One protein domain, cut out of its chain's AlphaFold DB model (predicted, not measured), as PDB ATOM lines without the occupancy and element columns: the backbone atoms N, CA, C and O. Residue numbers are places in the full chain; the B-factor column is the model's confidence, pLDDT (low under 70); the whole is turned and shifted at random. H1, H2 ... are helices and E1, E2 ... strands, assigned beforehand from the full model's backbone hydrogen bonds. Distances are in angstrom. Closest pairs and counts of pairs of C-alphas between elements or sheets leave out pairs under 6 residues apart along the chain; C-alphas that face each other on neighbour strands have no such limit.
ATOM      1  N   LEU A   2     188.763 103.887 238.506       24.14
ATOM      2  CA  LEU A   2     189.551 104.904 237.804       24.14
ATOM      3  C   LEU A   2     191.007 104.468 237.960       24.14
ATOM      4  O   LEU A   2     191.548 104.572 239.055       24.14
ATOM      5  N   CYS A   3     191.599 103.896 236.916       30.17
ATOM      6  CA  CYS A   3     193.040 103.678 236.893       30.17
ATOM      7  C   CYS A   3     193.660 104.909 236.233       30.17
ATOM      8  O   CYS A   3     193.494 105.117 235.031       30.17
ATOM      9  N   ASN A   4     194.332 105.740 237.030       28.89
ATOM     10  CA  ASN A   4     195.124 106.860 236.530       28.89
ATOM     11  C   ASN A   4     196.375 106.297 235.846       28.89
ATOM     12  O   ASN A   4     197.360 105.979 236.508       28.89
ATOM     13  N   TRP A   5     196.339 106.158 234.522       40.53
ATOM     14  CA  TRP A   5     197.514 105.795 233.734       40.53
ATOM     15  C   TRP A   5     198.266 107.064 233.343       40.53
ATOM     16  O   TRP A   5     197.834 107.838 232.493       40.53
ATOM     17  N   VAL A   6     199.409 107.291 233.983       34.72
ATOM     18  CA  VAL A   6     200.311 108.389 233.636       34.72
ATOM     19  C   VAL A   6     201.235 107.904 232.520       34.72
ATOM     20  O   VAL A   6     202.281 107.323 232.782       34.72
ATOM     21  N   PHE A   7     200.840 108.120 231.263       35.75
ATOM     22  CA  PHE A   7     201.678 107.778 230.106       35.75
ATOM     23  C   PHE A   7     202.840 108.765 229.896       35.75
ATOM     24  O   PHE A   7     203.783 108.441 229.182       35.75
ATOM     25  N   GLN A   8     202.793 109.957 230.509       42.00
ATOM     26  CA  GLN A   8     203.768 111.043 230.312       42.00
ATOM     27  C   GLN A   8     204.004 111.865 231.591       42.00
ATOM     28  O   GLN A   8     203.831 113.075 231.624       42.00
ATOM     29  N   GLY A   9     204.346 111.188 232.685       39.78
ATOM     30  CA  GLY A   9     204.827 111.843 233.906       39.78
ATOM     31  C   GLY A   9     206.315 112.173 233.799       39.78
ATOM     32  O   GLY A   9     206.997 111.689 232.897       39.78
ATOM     33  N   ASN A  10     206.843 112.958 234.735       35.59
ATOM     34  CA  ASN A  10     208.288 113.058 234.908       35.59
ATOM     35  C   ASN A  10     208.750 111.992 235.892       35.59
ATOM     36  O   ASN A  10     208.359 112.025 237.054       35.59
ATOM     37  N   VAL A  11     209.618 111.099 235.428       45.97
ATOM     38  CA  VAL A  11     210.375 110.156 236.240       45.97
ATOM     39  C   VAL A  11     211.717 110.767 236.584       45.97
ATOM     40  O   VAL A  11     212.624 110.737 235.758       45.97
ATOM     41  N   VAL A  12     211.841 111.343 237.784       49.38
ATOM     42  CA  VAL A  12     213.108 111.939 238.258       49.38
ATOM     43  C   VAL A  12     213.723 112.832 237.160       49.38
ATOM     44  O   VAL A  12     214.818 112.577 236.668       49.38
ATOM     45  N   GLU A  13     212.952 113.829 236.713       52.41
ATOM     46  CA  GLU A  13     213.331 114.811 235.675       52.41
ATOM     47  C   GLU A  13     213.427 114.294 234.220       52.41
ATOM     48  O   GLU A  13     213.757 115.072 233.326       52.41
ATOM     49  N   LYS A  14     213.078 113.030 233.931       44.56
ATOM     50  CA  LYS A  14     212.911 112.519 232.554       44.56
ATOM     51  C   LYS A  14     211.444 112.300 232.192       44.56
ATOM     52  O   LYS A  14     210.703 111.704 232.969       44.56
ATOM     53  N   ARG A  15     211.027 112.702 230.989       57.84
ATOM     54  CA  ARG A  15     209.673 112.426 230.479       57.84
ATOM     55  C   ARG A  15     209.493 110.923 230.263       57.84
ATOM     56  O   ARG A  15     210.370 110.296 229.676       57.84
ATOM     57  N   VAL A  16     208.353 110.348 230.662       53.97
ATOM     58  CA  VAL A  16     208.055 108.917 230.406       53.97
ATOM     59  C   VAL A  16     208.122 108.572 228.912       53.97
ATOM     60  O   VAL A  16     208.529 107.468 228.571       53.97
ATOM     61  N   THR A  17     207.818 109.516 228.014       55.69
ATOM     62  CA  THR A  17     207.982 109.334 226.556       55.69
ATOM     63  C   THR A  17     209.398 109.042 226.106       55.69
ATOM     64  O   THR A  17     209.592 108.500 225.022       55.69
ATOM     65  N   ASP A  18     210.372 109.455 226.908       62.16
ATOM     66  CA  ASP A  18     211.787 109.405 226.572       62.16
ATOM     67  C   ASP A  18     212.456 108.182 227.226       62.16
ATOM     68  O   ASP A  18     213.676 108.038 227.160       62.16
ATOM     69  N   LEU A  19     211.667 107.311 227.868       63.00
ATOM     70  CA  LEU A  19     212.123 106.088 228.521       63.00
ATOM     71  C   LEU A  19     211.782 104.860 227.678       63.00
ATOM     72  O   LEU A  19     210.685 104.732 227.132       63.00
ATOM     73  N   THR A  20     212.702 103.902 227.633       67.81
ATOM     74  CA  THR A  20     212.357 102.532 227.240       67.81
ATOM     75  C   THR A  20     211.426 101.899 228.281       67.81
ATOM     76  O   THR A  20     211.374 102.337 229.430       67.81
ATOM     77  N   LEU A  21     210.690 100.844 227.908       56.81
ATOM     78  CA  LEU A  21     209.829 100.123 228.858       56.81
ATOM     79  C   LEU A  21     210.633  99.574 230.047       56.81
ATOM     80  O   LEU A  21     210.208  99.728 231.189       56.81
ATOM     81  N   ASP A  22     211.813  99.005 229.792       64.19
ATOM     82  CA  ASP A  22     212.692  98.477 230.842       64.19
ATOM     83  C   ASP A  22     213.188  99.586 231.777       64.19
ATOM     84  O   ASP A  22     213.189  99.412 232.997       64.19
ATOM     85  N   GLU A  23     213.550 100.754 231.233       59.62
ATOM     86  CA  GLU A  23     213.903 101.919 232.047       59.62
ATOM     87  C   GLU A  23     212.709 102.390 232.873       59.62
ATOM     88  O   GLU A  23     212.848 102.542 234.083       59.62
ATOM     89  N   PHE A  24     211.530 102.554 232.267       63.91
ATOM     90  CA  PHE A  24     210.313 102.962 232.970       63.91
ATOM     91  C   PHE A  24     209.990 102.031 234.147       63.91
ATOM     92  O   PHE A  24     209.740 102.511 235.254       63.91
ATOM     93  N   PHE A  25     210.067 100.710 233.949       59.56
ATOM     94  CA  PHE A  25     209.838  99.733 235.017       59.56
ATOM     95  C   PHE A  25     210.963  99.695 236.057       59.56
ATOM     96  O   PHE A  25     210.691  99.422 237.227       59.56
ATOM     97  N   SER A  26     212.206 100.016 235.679       57.47
ATOM     98  CA  SER A  26     213.334 100.067 236.618       57.47
ATOM     99  C   SER A  26     213.199 101.171 237.673       57.47
ATOM    100  O   SER A  26     213.727 101.031 238.777       57.47
ATOM    101  N   TYR A  27     212.468 102.248 237.363       52.50
ATOM    102  CA  TYR A  27     212.263 103.361 238.292       52.50
ATOM    103  C   TYR A  27     211.265 103.050 239.412       52.50
ATOM    104  O   TYR A  27     211.260 103.744 240.430       52.50
ATOM    105  N   GLY A  28     210.441 102.012 239.246       44.12
ATOM    106  CA  GLY A  28     209.368 101.692 240.180       44.12
ATOM    107  C   GLY A  28     208.282 102.784 240.272       44.12
ATOM    108  O   GLY A  28     208.318 103.792 239.558       44.12
ATOM    109  N   PRO A  29     207.271 102.587 241.133       49.56
ATOM    110  CA  PRO A  29     206.168 103.529 241.319       49.56
ATOM    111  C   PRO A  29     206.654 104.845 241.939       49.56
ATOM    112  O   PRO A  29     207.447 104.848 242.883       49.56
ATOM    113  N   GLN A  30     206.160 105.978 241.440       46.09
ATOM    114  CA  GLN A  30     206.611 107.300 241.887       46.09
ATOM    115  C   GLN A  30     205.645 107.922 242.880       46.09
ATOM    116  O   GLN A  30     204.449 108.043 242.625       46.09
ATOM    117  N   LYS A  31     206.187 108.323 244.030       47.06
ATOM    118  CA  LYS A  31     205.421 108.835 245.168       47.06
ATOM    119  C   LYS A  31     204.783 110.192 244.858       47.06
ATOM    120  O   LYS A  31     205.485 111.193 244.765       47.06
ATOM    121  N   ALA A  32     203.454 110.249 244.888       43.66
ATOM    122  CA  ALA A  32     202.797 111.268 245.699       43.66
ATOM    123  C   ALA A  32     202.831 110.758 247.149       43.66
ATOM    124  O   ALA A  32     202.633 109.570 247.397       43.66
ATOM    125  N   THR A  33     203.190 111.611 248.101       46.78
ATOM    126  CA  THR A  33     203.286 111.244 249.519       46.78
ATOM    127  C   THR A  33     201.964 110.634 250.008       46.78
ATOM    128  O   THR A  33     200.937 111.299 249.919       46.78
ATOM    129  N   ASP A  34     202.041 109.399 250.525       42.62
ATOM    130  CA  ASP A  34     201.071 108.695 251.393       42.62
ATOM    131  C   ASP A  34     200.199 107.545 250.841       42.62
ATOM    132  O   ASP A  34     199.299 107.102 251.553       42.62
ATOM    133  N   GLU A  35     200.498 106.930 249.691       43.72
ATOM    134  CA  GLU A  35     199.882 105.628 249.343       43.72
ATOM    135  C   GLU A  35     200.935 104.546 249.040       43.72
ATOM    136  O   GLU A  35     201.911 104.765 248.324       43.72
ATOM    137  N   ILE A  36     200.773 103.388 249.692       45.56
ATOM    138  CA  ILE A  36     201.670 102.229 249.635       45.56
ATOM    139  C   ILE A  36     201.449 101.474 248.318       45.56
ATOM    140  O   ILE A  36     200.351 100.992 248.071       45.56
ATOM    141  N   ASP A  37     202.541 101.367 247.560       45.78
ATOM    142  CA  ASP A  37     202.958 100.284 246.655       45.78
ATOM    143  C   ASP A  37     201.908  99.699 245.688       45.78
ATOM    144  O   ASP A  37     201.157  98.788 246.030       45.78
ATOM    145  N   ASP A  38     201.936 100.163 244.434       50.66
ATOM    146  CA  ASP A  38     201.374  99.427 243.299       50.66
ATOM    147  C   ASP A  38     202.377  99.460 242.144       50.66
ATOM    148  O   ASP A  38     202.729 100.531 241.641       50.66
ATOM    149  N   HIS A  39     202.887  98.290 241.751       59.41
ATOM    150  CA  HIS A  39     203.739  98.154 240.575       59.41
ATOM    151  C   HIS A  39     203.006  98.744 239.365       59.41
ATOM    152  O   HIS A  39     201.888  98.329 239.051       59.41
ATOM    153  N   SER A  40     203.630  99.689 238.655       66.12
ATOM    154  CA  SER A  40     203.088 100.148 237.378       66.12
ATOM    155  C   SER A  40     202.885  98.932 236.466       66.12
ATOM    156  O   SER A  40     203.767  98.085 236.347       66.12
ATOM    157  N   CYS A  41     201.707  98.804 235.852       77.50
ATOM    158  CA  CYS A  41     201.458  97.766 234.854       77.50
ATOM    159  C   CYS A  41     201.127  98.373 233.492       77.50
ATOM    160  O   CYS A  41     200.865  99.564 233.354       77.50
ATOM    161  N   THR A  42     201.221  97.572 232.444       87.19
ATOM    162  CA  THR A  42     200.815  97.991 231.103       87.19
ATOM    163  C   THR A  42     199.290  98.008 230.979       87.19
ATOM    164  O   THR A  42     198.577  97.308 231.700       87.19
ATOM    165  N   LEU A  43     198.764  98.736 229.989       88.19
ATOM    166  CA  LEU A  43     197.330  98.708 229.682       88.19
ATOM    167  C   LEU A  43     196.830  97.282 229.365       88.19
ATOM    168  O   LEU A  43     195.731  96.905 229.771       88.19
ATOM    169  N   ALA A  44     197.647  96.471 228.685       90.38
ATOM    170  CA  ALA A  44     197.332  95.071 228.407       90.38
ATOM    171  C   ALA A  44     197.219  94.248 229.701       90.38
ATOM    172  O   ALA A  44     196.249  93.517 229.892       90.38
ATOM    173  N   GLU A  45     198.167  94.405 230.628       89.44
ATOM    174  CA  GLU A  45     198.110  93.735 231.928       89.44
ATOM    175  C   GLU A  45     196.918  94.191 232.767       89.44
ATOM    176  O   GLU A  45     196.302  93.363 233.433       89.44
ATOM    177  N   ALA A  46     196.553  95.474 232.717       90.69
ATOM    178  CA  ALA A  46     195.363  95.975 233.396       90.69
ATOM    179  C   ALA A  46     194.107  95.253 232.888       90.69
ATOM    180  O   ALA A  46     193.309  94.746 233.677       90.69
ATOM    181  N   PHE A  47     193.972  95.112 231.567       92.50
ATOM    182  CA  PHE A  47     192.892  94.339 230.964       92.50
ATOM    183  C   PHE A  47     192.903  92.861 231.376       92.50
ATOM    184  O   PHE A  47     191.828  92.273 231.490       92.50
ATOM    185  N   GLN A  48     194.067  92.257 231.606       91.88
ATOM    186  CA  GLN A  48     194.178  90.855 232.025       91.88
ATOM    187  C   GLN A  48     193.889  90.649 233.520       91.88
ATOM    188  O   GLN A  48     193.282  89.648 233.893       91.88
ATOM    189  N   LYS A  49     194.330  91.577 234.376       89.38
ATOM    190  CA  LYS A  49     194.281  91.450 235.843       89.38
ATOM    191  C   LYS A  49     192.953  91.929 236.438       89.38
ATOM    192  O   LYS A  49     192.519  91.408 237.464       89.38
ATOM    193  N   VAL A  50     192.295  92.913 235.821       88.94
ATOM    194  CA  VAL A  50     190.993  93.420 236.287       88.94
ATOM    195  C   VAL A  50     189.877  92.444 235.913       88.94
ATOM    196  O   VAL A  50     189.874  91.869 234.827       88.94
ATOM    197  N   ASN A  51     188.891  92.307 236.807       88.56
ATOM    198  CA  ASN A  51     187.699  91.486 236.599       88.56
ATOM    199  C   ASN A  51     187.072  91.739 235.201       88.56
ATOM    200  O   ASN A  51     186.699  92.881 234.915       88.56
ATOM    201  N   PRO A  52     186.903  90.700 234.355       88.56
ATOM    202  CA  PRO A  52     186.363  90.838 233.001       88.56
ATOM    203  C   PRO A  52     184.956  91.445 232.907       88.56
ATOM    204  O   PRO A  52     184.598  91.973 231.862       88.56
ATOM    205  N   CYS A  53     184.162  91.421 233.981       88.44
ATOM    206  CA  CYS A  53     182.831  92.037 234.015       88.44
ATOM    207  C   CYS A  53     182.864  93.568 234.184       88.44
ATOM    208  O   CYS A  53     181.811  94.206 234.142       88.44
ATOM    209  N   LEU A  54     184.033  94.169 234.433       90.94
ATOM    210  CA  LEU A  54     184.181  95.610 234.636       90.94
ATOM    211  C   LEU A  54     184.673  96.306 233.367       90.94
ATOM    212  O   LEU A  54     185.618  95.853 232.727       90.94
ATOM    213  N   GLY A  55     184.066  97.449 233.051       91.81
ATOM    214  CA  GLY A  55     184.565  98.367 232.028       91.81
ATOM    215  C   GLY A  55     185.737  99.229 232.506       91.81
ATOM    216  O   GLY A  55     186.050  99.286 233.700       91.81
ATOM    217  N   PHE A  56     186.351  99.943 231.564       95.06
ATOM    218  CA  PHE A  56     187.503 100.813 231.795       95.06
ATOM    219  C   PHE A  56     187.175 102.273 231.492       95.06
ATOM    220  O   PHE A  56     186.596 102.593 230.458       95.06
ATOM    221  N   ASN A  57     187.609 103.160 232.384       94.75
ATOM    222  CA  ASN A  57     187.765 104.576 232.085       94.75
ATOM    223  C   ASN A  57     189.266 104.847 231.921       94.75
ATOM    224  O   ASN A  57     190.023 104.646 232.872       94.75
ATOM    225  N   ILE A  58     189.679 105.224 230.713       95.81
ATOM    226  CA  ILE A  58     191.070 105.433 230.322       95.81
ATOM    227  C   ILE A  58     191.285 106.927 230.080       95.81
ATOM    228  O   ILE A  58     190.876 107.478 229.055       95.81
ATOM    229  N   GLU A  59     191.978 107.572 231.013       96.19
ATOM    230  CA  GLU A  59     192.485 108.927 230.822       96.19
ATOM    231  C   GLU A  59     193.758 108.895 229.965       96.19
ATOM    232  O   GLU A  59     194.760 108.278 230.328       96.19
ATOM    233  N   LEU A  60     193.718 109.557 228.812       93.69
ATOM    234  CA  LEU A  60     194.853 109.737 227.917       93.69
ATOM    235  C   LEU A  60     195.642 110.960 228.376       93.69
ATOM    236  O   LEU A  60     195.238 112.103 228.135       93.69
ATOM    237  N   LYS A  61     196.765 110.709 229.041       89.00
ATOM    238  CA  LYS A  61     197.610 111.751 229.617       89.00
ATOM    239  C   LYS A  61     198.809 112.045 228.723       89.00
ATOM    240  O   LYS A  61     199.693 111.202 228.578       89.00
ATOM    241  N   PHE A  62     198.802 113.239 228.142       86.88
ATOM    242  CA  PHE A  62     199.894 113.808 227.358       86.88
ATOM    243  C   PHE A  62     200.495 115.003 228.120       86.88
ATOM    244  O   PHE A  62     199.849 115.529 229.026       86.88
ATOM    245  N   ASP A  63     201.719 115.409 227.789       81.69
ATOM    246  CA  ASP A  63     202.370 116.581 228.385       81.69
ATOM    247  C   ASP A  63     201.665 117.864 227.917       81.69
ATOM    248  O   ASP A  63     201.510 118.097 226.716       81.69
ATOM    249  N   ASP A  64     201.208 118.679 228.868       74.31
ATOM    250  CA  ASP A  64     200.420 119.888 228.605       74.31
ATOM    251  C   ASP A  64     201.246 121.022 227.978       74.31
ATOM    252  O   ASP A  64     200.683 121.948 227.394       74.31
ATOM    253  N   TYR A  65     202.577 120.946 228.054       77.31
ATOM    254  CA  TYR A  65     203.485 121.959 227.512       77.31
ATOM    255  C   TYR A  65     204.087 121.567 226.160       77.31
ATOM    256  O   TYR A  65     204.854 122.336 225.574       77.31
ATOM    257  N   VAL A  66     203.756 120.379 225.647       81.12
ATOM    258  CA  VAL A  66     204.280 119.871 224.379       81.12
ATOM    259  C   VAL A  66     203.196 119.905 223.313       81.12
ATOM    260  O   VAL A  66     202.149 119.271 223.415       81.12
ATOM    261  N   VAL A  67     203.485 120.605 222.217       82.62
ATOM    262  CA  VAL A  67     202.674 120.523 221.002       82.62
ATOM    263  C   VAL A  67     203.165 119.336 220.179       82.62
ATOM    264  O   VAL A  67     204.214 119.399 219.543       82.62
ATOM    265  N   TYR A  68     202.411 118.241 220.212       85.25
ATOM    266  CA  TYR A  68     202.714 117.044 219.432       85.25
ATOM    267  C   TYR A  68     202.376 117.235 217.952       85.25
ATOM    268  O   TYR A  68     201.288 117.704 217.610       85.25
ATOM    269  N   GLU A  69     203.285 116.807 217.075       90.12
ATOM    270  CA  GLU A  69     202.993 116.686 215.647       90.12
ATOM    271  C   GLU A  69     201.846 115.697 215.414       90.12
ATOM    272  O   GLU A  69     201.679 114.706 216.135       90.12
ATOM    273  N   GLN A  70     201.040 115.970 214.390       91.12
ATOM    274  CA  GLN A  70     199.814 115.221 214.147       91.12
ATOM    275  C   GLN A  70     200.105 113.747 213.835       91.12
ATOM    276  O   GLN A  70     199.405 112.865 214.332       91.12
ATOM    277  N   GLU A  71     201.145 113.473 213.049       90.50
ATOM    278  CA  GLU A  71     201.583 112.129 212.678       90.50
ATOM    279  C   GLU A  71     201.996 111.317 213.909       90.50
ATOM    280  O   GLU A  71     201.597 110.159 214.052       90.50
ATOM    281  N   TYR A  72     202.741 111.940 214.829       89.75
ATOM    282  CA  TYR A  72     203.138 111.313 216.086       89.75
ATOM    283  C   TYR A  72     201.917 110.994 216.953       89.75
ATOM    284  O   TYR A  72     201.771 109.867 217.429       89.75
ATOM    285  N   LEU A  73     201.004 111.957 217.114       90.06
ATOM    286  CA  LEU A  73     199.791 111.759 217.903       90.06
ATOM    287  C   LEU A  73     198.935 110.618 217.337       90.06
ATOM    288  O   LEU A  73     198.491 109.751 218.089       90.06
ATOM    289  N   ILE A  74     198.740 110.581 216.016       90.88
ATOM    290  CA  ILE A  74     198.017 109.496 215.339       90.88
ATOM    291  C   ILE A  74     198.677 108.151 215.635       90.88
ATOM    292  O   ILE A  74     197.982 107.213 216.025       90.88
ATOM    293  N   HIS A  75     200.000 108.062 215.487       90.50
ATOM    294  CA  HIS A  75     200.735 106.824 215.718       90.50
ATOM    295  C   HIS A  75     200.546 106.308 217.152       90.50
ATOM    296  O   HIS A  75     200.168 105.153 217.352       90.50
ATOM    297  N   VAL A  76     200.733 107.172 218.152       90.38
ATOM    298  CA  VAL A  76     200.591 106.802 219.569       90.38
ATOM    299  C   VAL A  76     199.156 106.372 219.890       90.38
ATOM    300  O   VAL A  76     198.945 105.336 220.524       90.38
ATOM    301  N   LEU A  77     198.152 107.112 219.408       93.12
ATOM    302  CA  LEU A  77     196.744 106.757 219.609       93.12
ATOM    303  C   LEU A  77     196.376 105.425 218.940       93.12
ATOM    304  O   LEU A  77     195.648 104.631 219.532       93.12
ATOM    305  N   GLN A  78     196.901 105.141 217.746       91.69
ATOM    306  CA  GLN A  78     196.690 103.861 217.060       91.69
ATOM    307  C   GLN A  78     197.312 102.684 217.818       91.69
ATOM    308  O   GLN A  78     196.691 101.624 217.902       91.69
ATOM    309  N   VAL A  79     198.499 102.862 218.407       91.44
ATOM    310  CA  VAL A  79     199.126 101.838 219.258       91.44
ATOM    311  C   VAL A  79     198.259 101.555 220.487       91.44
ATOM    312  O   VAL A  79     197.989 100.392 220.785       91.44
ATOM    313  N   MET A  80     197.756 102.594 221.160       92.56
ATOM    314  CA  MET A  80     196.844 102.418 222.298       92.56
ATOM    315  C   MET A  80     195.544 101.720 221.887       92.56
ATOM    316  O   MET A  80     195.120 100.778 222.552       92.56
ATOM    317  N   LEU A  81     194.940 102.122 220.764       94.62
ATOM    318  CA  LEU A  81     193.731 101.483 220.243       94.62
ATOM    319  C   LEU A  81     193.947 100.015 219.907       94.62
ATOM    320  O   LEU A  81     193.086  99.199 220.223       94.62
ATOM    321  N   LYS A  82     195.097  99.660 219.328       92.31
ATOM    322  CA  LYS A  82     195.448  98.264 219.064       92.31
ATOM    323  C   LYS A  82     195.436  97.440 220.352       92.31
ATOM    324  O   LYS A  82     194.767  96.413 220.401       92.31
ATOM    325  N   VAL A  83     196.096  97.924 221.408       94.06
ATOM    326  CA  VAL A  83     196.098  97.247 222.717       94.06
ATOM    327  C   VAL A  83     194.675  97.098 223.256       94.06
ATOM    328  O   VAL A  83     194.310  96.024 223.731       94.06
ATOM    329  N   VAL A  84     193.851  98.141 223.154       95.88
ATOM    330  CA  VAL A  84     192.457  98.092 223.613       95.88
ATOM    331  C   VAL A  84     191.641  97.088 222.801       95.88
ATOM    332  O   VAL A  84     190.966  96.258 223.395       95.88
ATOM    333  N   TYR A  85     191.717  97.088 221.471       95.81
ATOM    334  CA  TYR A  85     190.970  96.137 220.642       95.81
ATOM    335  C   TYR A  85     191.377  94.684 220.886       95.81
ATOM    336  O   TYR A  85     190.520  93.807 220.907       95.81
ATOM    337  N   GLU A  86     192.663  94.431 221.117       95.94
ATOM    338  CA  GLU A  86     193.171  93.081 221.367       95.94
ATOM    339  C   GLU A  86     192.807  92.555 222.766       95.94
ATOM    340  O   GLU A  86     192.717  91.343 222.951       95.94
ATOM    341  N   ASN A  87     192.580  93.434 223.752       95.00
ATOM    342  CA  ASN A  87     192.458  93.028 225.159       95.00
ATOM    343  C   ASN A  87     191.113  93.373 225.823       95.00
ATOM    344  O   ASN A  87     190.743  92.732 226.808       95.00
ATOM    345  N   ALA A  88     190.357  94.358 225.332       93.12
ATOM    346  CA  ALA A  88     189.116  94.800 225.974       93.12
ATOM    347  C   ALA A  88     187.991  93.759 225.880       93.12
ATOM    348  O   ALA A  88     187.168  93.694 226.793       93.12
ATOM    349  N   GLN A  89     187.997  92.906 224.848       90.94
ATOM    350  CA  GLN A  89     186.916  91.953 224.563       90.94
ATOM    351  C   GLN A  89     185.573  92.696 224.421       90.94
ATOM    352  O   GLN A  89     185.493  93.666 223.673       90.94
ATOM    353  N   GLU A  90     184.528  92.279 225.137       92.19
ATOM    354  CA  GLU A  90     183.204  92.922 225.123       92.19
ATOM    355  C   GLU A  90     183.047  94.019 226.191       92.19
ATOM    356  O   GLU A  90     181.948  94.531 226.417       92.19
ATOM    357  N   ARG A  91     184.129  94.387 226.889       93.88
ATOM    358  CA  ARG A  91     184.064  95.389 227.958       93.88
ATOM    359  C   ARG A  91     183.800  96.781 227.404       93.88
ATOM    360  O   ARG A  91     184.360  97.187 226.388       93.88
ATOM    361  N   SER A  92     183.014  97.556 228.146       93.56
ATOM    362  CA  SER A  92     182.873  98.982 227.880       93.56
ATOM    363  C   SER A  92     184.186  99.708 228.165       93.56
ATOM    364  O   SER A  92     184.831  99.490 229.193       93.56
ATOM    365  N   VAL A  93     184.577 100.591 227.249       96.56
ATOM    366  CA  VAL A  93     185.735 101.473 227.406       96.56
ATOM    367  C   VAL A  93     185.293 102.906 227.139       96.56
ATOM    368  O   VAL A  93     184.549 103.175 226.194       96.56
ATOM    369  N   LEU A  94     185.750 103.813 227.995       97.00
ATOM    370  CA  LEU A  94     185.599 105.254 227.868       97.00
ATOM    371  C   LEU A  94     186.993 105.870 227.788       97.00
ATOM    372  O   LEU A  94     187.822 105.600 228.654       97.00
ATOM    373  N   PHE A  95     187.237 106.704 226.782       98.31
ATOM    374  CA  PHE A  95     188.446 107.516 226.689       98.31
ATOM    375  C   PHE A  95     188.168 108.950 227.111       98.31
ATOM    376  O   PHE A  95     187.147 109.525 226.728       98.31
TER     377      PHE A  95
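Overview. This is residues 2 to 95 of the 179 residues of a protein of Helianthus annuus (UniProt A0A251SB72). The long helix H3 joins two short parallel neighbour strands, E1 and E2, and short H2 packs on its last residues. Long loops and the small helix H1 fill the other part, where residues 31 to 36 stick out. The printed part has 94 residues, along the chain H1, H2, E1, H3, E2; it is mostly helix, with under half of its residues in named elements. It is compact, radius of gyration of the C-alphas 14.2 A, spanning 39 by 38 by 22 A.

Along the chain. Find C-alpha 21 at (209.829, 100.123, 228.858), where H1 runs to 26, 8.5 A. H2 holds residues 43 to 49, 10.0 A; E1 56 to 59, 9.6 A; H3 70 to 87, 25.8 A. E2, 93 to 95, 6.7 A, ends at (188.446, 107.516, 226.689).

Arrangement. E1, H3 and E2 form a strand-helix-strand unit, two parallel strands with a helix between, its crossover right-handed. Look for N 58 and O 94, within hydrogen-bond range at 2.8 A. H3 touches H2 with residues 83 to 87 alone; the closest C-alphas, Phe 47 and Asn 87, are 6.0 A apart. H1 touches no helix. In H1, H2 and H3 every O i to N i+4 pair is within hydrogen-bond range.

Size, cuts and confidence. The printed part has no cut. The link H1 to H2 is long, and residues 2 to 40 have pLDDT under 70.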